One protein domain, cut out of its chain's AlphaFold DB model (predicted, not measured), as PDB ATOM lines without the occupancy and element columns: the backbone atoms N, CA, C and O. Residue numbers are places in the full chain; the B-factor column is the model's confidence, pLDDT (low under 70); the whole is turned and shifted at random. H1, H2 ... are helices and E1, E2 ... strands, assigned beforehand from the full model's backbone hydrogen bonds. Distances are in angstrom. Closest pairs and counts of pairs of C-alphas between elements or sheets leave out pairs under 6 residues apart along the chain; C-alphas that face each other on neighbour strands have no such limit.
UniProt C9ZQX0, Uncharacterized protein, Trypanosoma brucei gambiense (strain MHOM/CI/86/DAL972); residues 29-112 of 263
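Overview. This is residues 29 to 112 of the 263 residues of an uncharacterized protein of Trypanosoma brucei gambiense (strain MHOM/CI/86/DAL972) (UniProt C9ZQX0). A small sheet of three short strands, E1, E3 and E2, lies towards one end of an elongated shape; the long helix H2 stretches away from it towards the other end, with the short helix H1 near H2. Neither helix is on the sheet, and a long stretch with no named element, residues 51 to 75, runs from H1 back past the sheet to E2. The printed part has 84 residues with two named helices and three named strands, in the order E1, H1, E2, E3, H2; the sheet is antiparallel throughout. The class is mixed, helices and strands, with under half of the residues in named elements. The whole is compact, with a radius of gyration of the C-alphas of 12.6 A, and spans 40 by 26 by 24 A.

Arrangement. The sheet has the inner strand E3, residues 82 to 85, between its edge strands E1, residues 37 to 39, and E2, residues 76 to 78. E1 and E3 are antiparallel at 152 degrees, with N 38 and O 83 within hydrogen-bond range at 2.9 A and N 83 and O 38 at 2.8 A. E2 and E3 form a hairpin, antiparallel at 173 degrees, with N 77 and O 84, and N 84 and O 77, each at 2.9 A. H1, residues 41 to 50, is only just not on the sheet, with 4 pairs of C-alphas within 10 A. Its closest C-alphas to E3 are those of Gly 43 and Thr 82, 7.2 A apart. E1, H1 and E2 make a split strand-helix-strand unit, two strands running the same way with a helix between them in the chain and E3 between them in the sheet; its crossover is left-handed. H2, residues 92 to 110, is not on the sheet and is apart from E1 and E2. H1 and H2 are near each other, with 5 pairs of C-alphas within 10 A. In H1 and H2 every O i to N i+4 pair is within hydrogen-bond range.

Along the chain. E1 begins at C-alpha 37, (17.130, 24.167, 9.245), and is 5.8 A long. E3 measures 9.8 A from Thr 82 to Thr 85, and E2 6.5 A. H1 is 14.3 A long. H2, the longest helix, runs 26.7 A from C-alpha 92 at (23.402, 39.084, 4.353) to C-alpha 110 at (32.084, 24.920, 25.203).

Size, cuts and confidence. The two C-alphas farthest apart are those of Ala 70 and His 111, 40.5 A. The printed part has no cut. The link from H1 to E2 is long, with 25 residues; E1 to H1 and E2 to E3 are tight, and E3 to H2 is short. The mean pLDDT of the printed part is 91.5, and residues 71 to 72 are under 70.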
ATOM      1  N   ALA A  29      16.104  32.003  24.847       79.31
ATOM      2  CA  ALA A  29      15.738  33.116  23.969       79.31
ATOM      3  C   ALA A  29      16.650  33.196  22.729       79.31
ATOM      4  O   ALA A  29      16.285  33.790  21.715       79.31
ATOM      5  N   VAL A  30      17.850  32.612  22.814       84.94
ATOM      6  CA  VAL A  30      18.789  32.534  21.697       84.94
ATOM      7  C   VAL A  30      18.419  31.333  20.835       84.94
ATOM      8  O   VAL A  30      18.446  30.198  21.309       84.94
ATOM      9  N   LYS A  31      18.095  31.594  19.567       89.50
ATOM     10  CA  LYS A  31      17.843  30.549  18.569       89.50
ATOM     11  C   LYS A  31      19.131  29.794  18.249       89.50
ATOM     12  O   LYS A  31      20.221  30.364  18.276       89.50
ATOM     13  N   LEU A  32      18.986  28.529  17.900       94.06
ATOM     14  CA  LEU A  32      20.055  27.624  17.508       94.06
ATOM     15  C   LEU A  32      19.930  27.234  16.026       94.06
ATOM     16  O   LEU A  32      18.891  27.465  15.399       94.06
ATOM     17  N   PRO A  33      20.987  26.664  15.423       93.38
ATOM     18  CA  PRO A  33      21.031  26.418  13.979       93.38
ATOM     19  C   PRO A  33      19.922  25.471  13.507       93.38
ATOM     20  O   PRO A  33      19.255  25.719  12.501       93.38
ATOM     21  N   PHE A  34      19.674  24.423  14.291       94.12
ATOM     22  CA  PHE A  34      18.736  23.346  13.971       94.12
ATOM     23  C   PHE A  34      17.279  23.657  14.339       94.12
ATOM     24  O   PHE A  34      16.398  22.830  14.115       94.12
ATOM     25  N   ASP A  35      16.992  24.848  14.871       91.31
ATOM     26  CA  ASP A  35      15.613  25.288  15.112       91.31
ATOM     27  C   ASP A  35      14.846  25.509  13.801       91.31
ATOM     28  O   ASP A  35      13.627  25.356  13.752       91.31
ATOM     29  N   MET A  36      15.564  25.899  12.743       82.31
ATOM     30  CA  MET A  36      14.975  26.392  11.494       82.31
ATOM     31  C   MET A  36      15.496  25.686  10.241       82.31
ATOM     32  O   MET A  36      14.858  25.763   9.194       82.31
ATOM     33  N   ALA A  37      16.638  25.006  10.327       86.81
ATOM     34  CA  ALA A  37      17.130  24.167   9.245       86.81
ATOM     35  C   ALA A  37      16.596  22.742   9.413       86.81
ATOM     36  O   ALA A  37      16.732  22.132  10.479       86.81
ATOM     37  N   ARG A  38      16.043  22.173   8.339       90.75
ATOM     38  CA  ARG A  38      15.950  20.715   8.248       90.75
ATOM     39  C   ARG A  38      17.375  20.204   8.160       90.75
ATOM     40  O   ARG A  38      18.125  20.676   7.313       90.75
ATOM     41  N   CYS A  39      17.744  19.289   9.038       93.50
ATOM     42  CA  CYS A  39      19.092  18.752   9.110       93.50
ATOM     43  C   CYS A  39      18.991  17.240   9.229       93.50
ATOM     44  O   CYS A  39      18.222  16.741  10.061       93.50
ATOM     45  N   SER A  40      19.746  16.515   8.418       93.94
ATOM     46  CA  SER A  40      19.929  15.081   8.600       93.94
ATOM     47  C   SER A  40      20.707  14.804   9.895       93.94
ATOM     48  O   SER A  40      21.358  15.698  10.447       93.94
ATOM     49  N   PHE A  41      20.598  13.590  10.436       95.19
ATOM     50  CA  PHE A  41      21.246  13.266  11.711       95.19
ATOM     51  C   PHE A  41      22.774  13.157  11.570       95.19
ATOM     52  O   PHE A  41      23.509  13.634  12.430       95.19
ATOM     53  N   ASP A  42      23.267  12.626  10.452       94.56
ATOM     54  CA  ASP A  42      24.686  12.682  10.077       94.56
ATOM     55  C   ASP A  42      25.180  14.129   9.897       94.56
ATOM     56  O   ASP A  42      26.310  14.441  10.259       94.56
ATOM     57  N   GLY A  43      24.311  15.048   9.468       95.25
ATOM     58  CA  GLY A  43      24.590  16.482   9.493       95.25
ATOM     59  C   GLY A  43      24.847  17.020  10.898       95.25
ATOM     60  O   GLY A  43      25.791  17.774  11.109       95.25
ATOM     61  N   LEU A  44      24.051  16.603  11.893       96.00
ATOM     62  CA  LEU A  44      24.282  16.989  13.292       96.00
ATOM     63  C   LEU A  44      25.668  16.539  13.769       96.00
ATOM     64  O   LEU A  44      26.341  17.297  14.469       96.00
ATOM     65  N   LEU A  45      26.091  15.330  13.384       95.81
ATOM     66  CA  LEU A  45      27.431  14.813  13.672       95.81
ATOM     67  C   LEU A  45      28.510  15.672  13.019       95.81
ATOM     68  O   LEU A  45      29.418  16.131  13.715       95.81
ATOM     69  N   GLU A  46      28.396  15.906  11.712       96.12
ATOM     70  CA  GLU A  46      29.373  16.677  10.940       96.12
ATOM     71  C   GLU A  46      29.535  18.080  11.532       96.12
ATOM     72  O   GLU A  46      30.644  18.470  11.905       96.12
ATOM     73  N   PHE A  47      28.429  18.796  11.743       96.69
ATOM     74  CA  PHE A  47      28.472  20.172  12.237       96.69
ATOM     75  C   PHE A  47      28.904  20.284  13.700       96.69
ATOM     76  O   PHE A  47      29.520  21.272  14.093       96.69
ATOM     77  N   THR A  48      28.635  19.269  14.525       96.44
ATOM     78  CA  THR A  48      29.128  19.249  15.912       96.44
ATOM     79  C   THR A  48      30.641  19.032  15.957       96.44
ATOM     80  O   THR A  48      31.343  19.707  16.716       96.44
ATOM     81  N   ASN A  49      31.152  18.121  15.125       95.44
ATOM     82  CA  ASN A  49      32.570  17.766  15.096       95.44
ATOM     83  C   ASN A  49      33.428  18.827  14.404       95.44
ATOM     84  O   ASN A  49      34.524  19.133  14.872       95.44
ATOM     85  N   ARG A  50      32.943  19.386  13.293       95.50
ATOM     86  CA  ARG A  50      33.744  20.216  12.382       95.50
ATOM     87  C   ARG A  50      33.293  21.671  12.299       95.50
ATOM     88  O   ARG A  50      33.969  22.469  11.662       95.50
ATOM     89  N   GLY A  51      32.207  22.031  12.980       94.56
ATOM     90  CA  GLY A  51      31.617  23.363  12.888       94.56
ATOM     91  C   GLY A  51      30.754  23.531  11.635       94.56
ATOM     92  O   GLY A  51      30.422  22.569  10.951       94.56
ATOM     93  N   PHE A  52      30.358  24.772  11.353       94.94
ATOM     94  CA  PHE A  52      29.338  25.100  10.347       94.94
ATOM     95  C   PHE A  52      29.901  25.765   9.080       94.94
ATOM     96  O   PHE A  52      29.128  26.197   8.223       94.94
ATOM     97  N   ASP A  53      31.227  25.862   8.968       89.31
ATOM     98  CA  ASP A  53      31.901  26.586   7.883       89.31
ATOM     99  C   ASP A  53      31.664  25.931   6.515       89.31
ATOM    100  O   ASP A  53      31.509  26.618   5.503       89.31
ATOM    101  N   GLU A  54      31.581  24.599   6.490       90.25
ATOM    102  CA  GLU A  54      31.367  23.806   5.283       90.25
ATOM    103  C   GLU A  54      30.090  22.961   5.392       90.25
ATOM    104  O   GLU A  54      29.734  22.454   6.452       90.25
ATOM    105  N   GLY A  55      29.365  22.820   4.278       90.25
ATOM    106  CA  GLY A  55      28.226  21.900   4.149       90.25
ATOM    107  C   GLY A  55      26.894  22.348   4.772       90.25
ATOM    108  O   GLY A  55      25.858  21.784   4.412       90.25
ATOM    109  N   PHE A  56      26.874  23.356   5.659       94.12
ATOM    110  CA  PHE A  56      25.617  23.858   6.236       94.12
ATOM    111  C   PHE A  56      24.796  24.686   5.240       94.12
ATOM    112  O   PHE A  56      23.570  24.597   5.218       94.12
ATOM    113  N   PHE A  57      25.449  25.499   4.412       94.75
ATOM    114  CA  PHE A  57      24.810  26.204   3.299       94.75
ATOM    115  C   PHE A  57      24.929  25.383   1.998       94.75
ATOM    116  O   PHE A  57      25.747  24.466   1.935       94.75
ATOM    117  N   PRO A  58      24.157  25.702   0.934       93.38
ATOM    118  CA  PRO A  58      24.228  24.990  -0.353       93.38
ATOM    119  C   PRO A  58      25.621  24.943  -0.992       93.38
ATOM    120  O   PRO A  58      25.910  24.076  -1.809       93.38
ATOM    121  N   GLY A  59      26.472  25.895  -0.630       93.12
ATOM    122  CA  GLY A  59      27.866  25.964  -1.013       93.12
ATOM    123  C   GLY A  59      28.582  27.020  -0.174       93.12
ATOM    124  O   GLY A  59      27.981  27.595   0.742       93.12
ATOM    125  N   PRO A  60      29.851  27.303  -0.488       92.69
ATOM    126  CA  PRO A  60      30.609  28.332   0.209       92.69
ATOM    127  C   PRO A  60      29.925  29.708   0.114       92.69
ATOM    128  O   PRO A  60      29.425  30.088  -0.942       92.69
ATOM    129  N   LEU A  61      29.904  30.496   1.193       92.38
ATOM    130  CA  LEU A  61      29.186  31.785   1.230       92.38
ATOM    131  C   LEU A  61      29.658  32.802   0.175       92.38
ATOM    132  O   LEU A  61      28.879  33.664  -0.241       92.38
ATOM    133  N   GLN A  62      30.911  32.699  -0.270       92.31
ATOM    134  CA  GLN A  62      31.500  33.504  -1.343       92.31
ATOM    135  C   GLN A  62      30.967  33.154  -2.737       92.31
ATOM    136  O   GLN A  62      31.136  33.945  -3.658       92.31
ATOM    137  N   SER A  63      30.329  31.991  -2.908       92.25
ATOM    138  CA  SER A  63      29.731  31.578  -4.182       92.25
ATOM    139  C   SER A  63      28.277  32.035  -4.333       92.25
ATOM    140  O   SER A  63      27.578  31.560  -5.226       92.25
ATOM    141  N   ARG A  64      27.791  32.918  -3.452       93.31
ATOM    142  CA  ARG A  64      26.468  33.533  -3.587       93.31
ATOM    143  C   ARG A  64      26.406  34.428  -4.842       93.31
ATOM    144  O   ARG A  64      27.419  35.018  -5.215       93.31
ATOM    145  N   PRO A  65      25.230  34.581  -5.478       94.75
ATOM    146  CA  PRO A  65      23.929  34.111  -5.016       94.75
ATOM    147  C   PRO A  65      23.720  32.609  -5.232       94.75
ATOM    148  O   PRO A  65      24.021  32.064  -6.287       94.75
ATOM    149  N   PHE A  66      23.143  31.948  -4.235       93.88
ATOM    150  CA  PHE A  66      22.629  30.596  -4.379       93.88
ATOM    151  C   PHE A  66      21.342  30.611  -5.202       93.88
ATOM    152  O   PHE A  66      20.505  31.511  -5.065       93.88
ATOM    153  N   THR A  67      21.157  29.582  -6.021       91.75
ATOM    154  CA  THR A  67      19.902  29.347  -6.732       91.75
ATOM    155  C   THR A  67      18.948  28.580  -5.815       91.75
ATOM    156  O   THR A  67      19.301  27.480  -5.384       91.75
ATOM    157  N   PRO A  68      17.764  29.129  -5.480       90.12
ATOM    158  CA  PRO A  68      16.758  28.367  -4.760       90.12
ATOM    159  C   PRO A  68      16.200  27.265  -5.664       90.12
ATOM    160  O   PRO A  68      16.063  27.436  -6.876       90.12
ATOM    161  N   ASP A  69      15.849  26.141  -5.065       85.31
ATOM    162  CA  ASP A  69      15.174  25.052  -5.746       85.31
ATOM    163  C   ASP A  69      13.709  25.428  -6.035       85.31
ATOM    164  O   ASP A  69      13.023  26.015  -5.197       85.31
ATOM    165  N   ALA A  70      13.224  25.075  -7.225       75.62
ATOM    166  CA  ALA A  70      11.877  25.377  -7.710       75.62
ATOM    167  C   ALA A  70      10.773  24.487  -7.098       75.62
ATOM    168  O   ALA A  70       9.613  24.575  -7.495       75.62
ATOM    169  N   ALA A  71      11.107  23.610  -6.151       64.50
ATOM    170  CA  ALA A  71      10.215  22.564  -5.652       64.50
ATOM    171  C   ALA A  71       9.085  23.015  -4.700       64.50
ATOM    172  O   ALA A  71       8.458  22.163  -4.067       64.50
ATOM    173  N   SER A  72       8.812  24.312  -4.534       61.09
ATOM    174  CA  SER A  72       7.752  24.768  -3.629       61.09
ATOM    175  C   SER A  72       7.336  26.222  -3.870       61.09
ATOM    176  O   SER A  72       8.030  26.979  -4.540       61.09
ATOM    177  N   ILE A  73       6.224  26.632  -3.252       73.06
ATOM    178  CA  ILE A  73       5.864  28.051  -3.067       73.06
ATOM    179  C   ILE A  73       6.849  28.784  -2.137       73.06
ATOM    180  O   ILE A  73       6.858  30.012  -2.076       73.06
ATOM    181  N   TRP A  74       7.670  28.032  -1.400       76.06
ATOM    182  CA  TRP A  74       8.681  28.540  -0.481       76.06
ATOM    183  C   TRP A  74      10.051  28.651  -1.151       76.06
ATOM    184  O   TRP A  74      10.430  27.793  -1.945       76.06
ATOM    185  N   LEU A  75      10.844  29.649  -0.744       85.19
ATOM    186  CA  LEU A  75      12.280  29.652  -1.024       85.19
ATOM    187  C   LEU A  75      12.917  28.436  -0.352       85.19
ATOM    188  O   LEU A  75      12.801  28.272   0.865       85.19
ATOM    189  N   LEU A  76      13.571  27.606  -1.159       90.12
ATOM    190  CA  LEU A  76      14.169  26.351  -0.740       90.12
ATOM    191  C   LEU A  76      15.641  26.332  -1.131       90.12
ATOM    192  O   LEU A  76      15.971  26.405  -2.309       90.12
ATOM    193  N   PHE A  77      16.530  26.198  -0.159       92.44
ATOM    194  CA  PHE A  77      17.962  26.058  -0.399       92.44
ATOM    195  C   PHE A  77      18.429  24.725   0.178       92.44
ATOM    196  O   PHE A  77      18.288  24.493   1.380       92.44
ATOM    197  N   ARG A  78      18.956  23.841  -0.673       90.81
ATOM    198  CA  ARG A  78      19.427  22.511  -0.267       90.81
ATOM    199  C   ARG A  78      20.948  22.457  -0.294       90.81
ATOM    200  O   ARG A  78      21.553  22.795  -1.308       90.81
ATOM    201  N   GLY A  79      21.535  22.040   0.819       90.00
ATOM    202  CA  GLY A  79      22.913  21.575   0.901       90.00
ATOM    203  C   GLY A  79      22.960  20.053   0.998       90.00
ATOM    204  O   GLY A  79      21.956  19.371   0.788       90.00
ATOM    205  N   GLN A  80      24.132  19.526   1.343       90.56
ATOM    206  CA  GLN A  80      24.325  18.086   1.523       90.56
ATOM    207  C   GLN A  80      23.524  17.546   2.714       90.56
ATOM    208  O   GLN A  80      22.828  16.544   2.582       90.56
ATOM    209  N   HIS A  81      23.601  18.225   3.861       93.25
ATOM    210  CA  HIS A  81      22.962  17.778   5.104       93.25
ATOM    211  C   HIS A  81      21.756  18.623   5.509       93.25
ATOM    212  O   HIS A  81      20.990  18.242   6.397       93.25
ATOM    213  N   THR A  82      21.593  19.792   4.892       93.50
ATOM    214  CA  THR A  82      20.613  20.788   5.304       93.50
ATOM    215  C   THR A  82      19.637  21.128   4.195       93.50
ATOM    216  O   THR A  82      19.936  21.120   3.000       93.50
ATOM    217  N   CYS A  83      18.438  21.497   4.615       91.56
ATOM    218  CA  CYS A  83      17.454  22.123   3.764       91.56
ATOM    219  C   CYS A  83      16.857  23.310   4.524       91.56
ATOM    220  O   CYS A  83      16.273  23.157   5.602       91.56
ATOM    221  N   ILE A  84      17.063  24.505   3.976       91.50
ATOM    222  CA  ILE A  84      16.645  25.771   4.571       91.50
ATOM    223  C   ILE A  84      15.448  26.289   3.776       91.50
ATOM    224  O   ILE A  84      15.555  26.576   2.582       91.50
ATOM    225  N   THR A  85      14.304  26.389   4.453       87.94
ATOM    226  CA  THR A  85      13.044  26.907   3.910       87.94
ATOM    227  C   THR A  85      12.750  28.305   4.452       87.94
ATOM    228  O   THR A  85      13.233  28.672   5.519       87.94
ATOM    229  N   HIS A  86      11.935  29.090   3.742       83.75
ATOM    230  CA  HIS A  86      11.404  30.409   4.162       83.75
ATOM    231  C   HIS A  86      12.429  31.555   4.272       83.75
ATOM    232  O   HIS A  86      12.038  32.717   4.361       83.75
ATOM    233  N   PHE A  87      13.727  31.260   4.219       89.19
ATOM    234  CA  PHE A  87      14.803  32.240   4.330       89.19
ATOM    235  C   PHE A  87      15.479  32.486   2.982       89.19
ATOM    236  O   PHE A  87      15.848  31.549   2.280       89.19
ATOM    237  N   ASN A  88      15.702  33.755   2.640       92.19
ATOM    238  CA  ASN A  88      16.525  34.115   1.490       92.19
ATOM    239  C   ASN A  88      18.010  34.111   1.886       92.19
ATOM    240  O   ASN A  88      18.492  35.086   2.459       92.19
ATOM    241  N   LEU A  89      18.742  33.044   1.554       93.81
ATOM    242  CA  LEU A  89      20.177  32.928   1.861       93.81
ATOM    243  C   LEU A  89      21.070  33.902   1.075       93.81
ATOM    244  O   LEU A  89      22.250  34.060   1.389       93.81
ATOM    245  N   ASN A  90      20.518  34.601   0.083       94.75
ATOM    246  CA  ASN A  90      21.219  35.678  -0.615       94.75
ATOM    247  C   ASN A  90      21.132  37.019   0.131       94.75
ATOM    248  O   ASN A  90      21.714  37.999  -0.317       94.75
ATOM    249  N   ASN A  91      20.425  37.070   1.264       95.75
ATOM    250  CA  ASN A  91      20.370  38.230   2.146       95.75
ATOM    251  C   ASN A  91      21.414  38.103   3.266       95.75
ATOM    252  O   ASN A  91      21.367  37.166   4.063       95.75
ATOM    253  N   ASP A  92      22.321  39.076   3.361       96.75
ATOM    254  CA  ASP A  92      23.402  39.084   4.353       96.75
ATOM    255  C   ASP A  92      22.895  39.100   5.798       96.75
ATOM    256  O   ASP A  92      23.487  38.452   6.653       96.75
ATOM    257  N   ASN A  93      21.760  39.751   6.073       97.44
ATOM    258  CA  ASN A  93      21.177  39.770   7.418       97.44
ATOM    259  C   ASN A  93      20.738  38.366   7.853       97.44
ATOM    260  O   ASN A  93      20.935  37.979   9.001       97.44
ATOM    261  N   ILE A  94      20.190  37.582   6.922       95.12
ATOM    262  CA  ILE A  94      19.781  36.197   7.173       95.12
ATOM    263  C   ILE A  94      21.004  35.306   7.390       95.12
ATOM    264  O   ILE A  94      21.016  34.495   8.314       95.12
ATOM    265  N   VAL A  95      22.052  35.470   6.580       95.69
ATOM    266  CA  VAL A  95      23.318  34.746   6.774       95.69
ATOM    267  C   VAL A  95      23.925  35.085   8.135       95.69
ATOM    268  O   VAL A  95      24.299  34.180   8.879       95.69
ATOM    269  N   GLN A  96      23.947  36.365   8.509       96.38
ATOM    270  CA  GLN A  96      24.456  36.803   9.805       96.38
ATOM    271  C   GLN A  96      23.637  36.233  10.970       96.38
ATOM    272  O   GLN A  96      24.209  35.860  11.993       96.38
ATOM    273  N   GLU A  97      22.315  36.106  10.829       95.44
ATOM    274  CA  GLU A  97      21.500  35.408  11.825       95.44
ATOM    275  C   GLU A  97      21.923  33.948  12.003       95.44
ATOM    276  O   GLU A  97      21.986  33.484  13.139       95.44
ATOM    277  N   PHE A  98      22.215  33.218  10.923       95.44
ATOM    278  CA  PHE A  98      22.711  31.842  11.025       95.44
ATOM    279  C   PHE A  98      24.084  31.777  11.697       95.44
ATOM    280  O   PHE A  98      24.257  30.968  12.604       95.44
ATOM    281  N   ILE A  99      25.006  32.679  11.347       96.06
ATOM    282  CA  ILE A  99      26.326  32.774  11.991       96.06
ATOM    283  C   ILE A  99      26.178  32.976  13.505       96.06
ATOM    284  O   ILE A  99      26.750  32.226  14.294       96.06
ATOM    285  N   ASN A 100      25.307  33.894  13.933       96.12
ATOM    286  CA  ASN A 100      25.045  34.120  15.358       96.12
ATOM    287  C   ASN A 100      24.483  32.866  16.061       96.12
ATOM    288  O   ASN A 100      24.735  32.648  17.250       96.12
ATOM    289  N   ARG A 101      23.701  32.044  15.349       95.44
ATOM    290  CA  ARG A 101      23.175  30.772  15.869       95.44
ATOM    291  C   ARG A 101      24.275  29.712  15.968       95.44
ATOM    292  O   ARG A 101      24.261  28.949  16.931       95.44
ATOM    293  N   PHE A 102      25.223  29.671  15.028       96.69
ATOM    294  CA  PHE A 102      26.397  28.789  15.105       96.69
ATOM    295  C   PHE A 102      27.232  29.122  16.345       96.69
ATOM    296  O   PHE A 102      27.520  28.237  17.148       96.69
ATOM    297  N   ASP A 103      27.497  30.408  16.584       96.06
ATOM    298  CA  ASP A 103      28.204  30.870  17.784       96.06
ATOM    299  C   ASP A 103      27.460  30.505  19.075       96.06
ATOM    300  O   ASP A 103      28.069  30.171  20.094       96.06
ATOM    301  N   ALA A 104      26.127  30.582  19.061       94.56
ATOM    302  CA  ALA A 104      25.304  30.190  20.199       94.56
ATOM    303  C   ALA A 104      25.390  28.685  20.488       94.56
ATOM    304  O   ALA A 104      25.484  28.300  21.657       94.56
ATOM    305  N   TRP A 105      25.394  27.851  19.444       95.62
ATOM    306  CA  TRP A 105      25.603  26.409  19.555       95.62
ATOM    307  C   TRP A 105      26.980  26.090  20.138       95.62
ATOM    308  O   TRP A 105      27.072  25.413  21.162       95.62
ATOM    309  N   GLU A 106      28.042  26.651  19.561       96.12
ATOM    310  CA  GLU A 106      29.416  26.464  20.041       96.12
ATOM    311  C   GLU A 106      29.563  26.904  21.502       96.12
ATOM    312  O   GLU A 106      30.082  26.162  22.339       96.12
ATOM    313  N   ARG A 107      29.014  28.068  21.865       94.69
ATOM    314  CA  ARG A 107      29.032  28.558  23.250       94.69
ATOM    315  C   ARG A 107      28.304  27.618  24.210       94.69
ATOM    316  O   ARG A 107      28.789  27.416  25.320       94.69
ATOM    317  N   MET A 108      27.163  27.054  23.811       93.62
ATOM    318  CA  MET A 108      26.414  26.100  24.637       93.62
ATOM    319  C   MET A 108      27.243  24.845  24.937       93.62
ATOM    320  O   MET A 108      27.218  24.357  26.068       93.62
ATOM    321  N   LEU A 109      27.993  24.341  23.953       94.56
ATOM    322  CA  LEU A 109      28.829  23.150  24.117       94.56
ATOM    323  C   LEU A 109      30.118  23.442  24.898       94.56
ATOM    324  O   LEU A 109      30.483  22.677  25.791       94.56
ATOM    325  N   LEU A 110      30.794  24.555  24.602       95.62
ATOM    326  CA  LEU A 110      32.084  24.920  25.203       95.62
ATOM    327  C   LEU A 110      31.951  25.548  26.595       95.62
ATOM    328  O   LEU A 110      32.863  25.434  27.419       95.62
ATOM    329  N   HIS A 111      30.829  26.194  26.893       93.44
ATOM    330  CA  HIS A 111      30.569  26.851  28.175       93.44
ATOM    331  C   HIS A 111      29.186  26.458  28.714       93.44
ATOM    332  O   HIS A 111      28.319  27.321  28.897       93.44
ATOM    333  N   PRO A 112      28.960  25.156  28.983       90.44
ATOM    334  CA  PRO A 112      27.668  24.680  29.441       90.44
ATOM    335  C   PRO A 112      27.356  25.284  30.811       90.44
ATOM    336  O   PRO A 112      28.169  25.228  31.733       90.44
TER     337      PRO A 112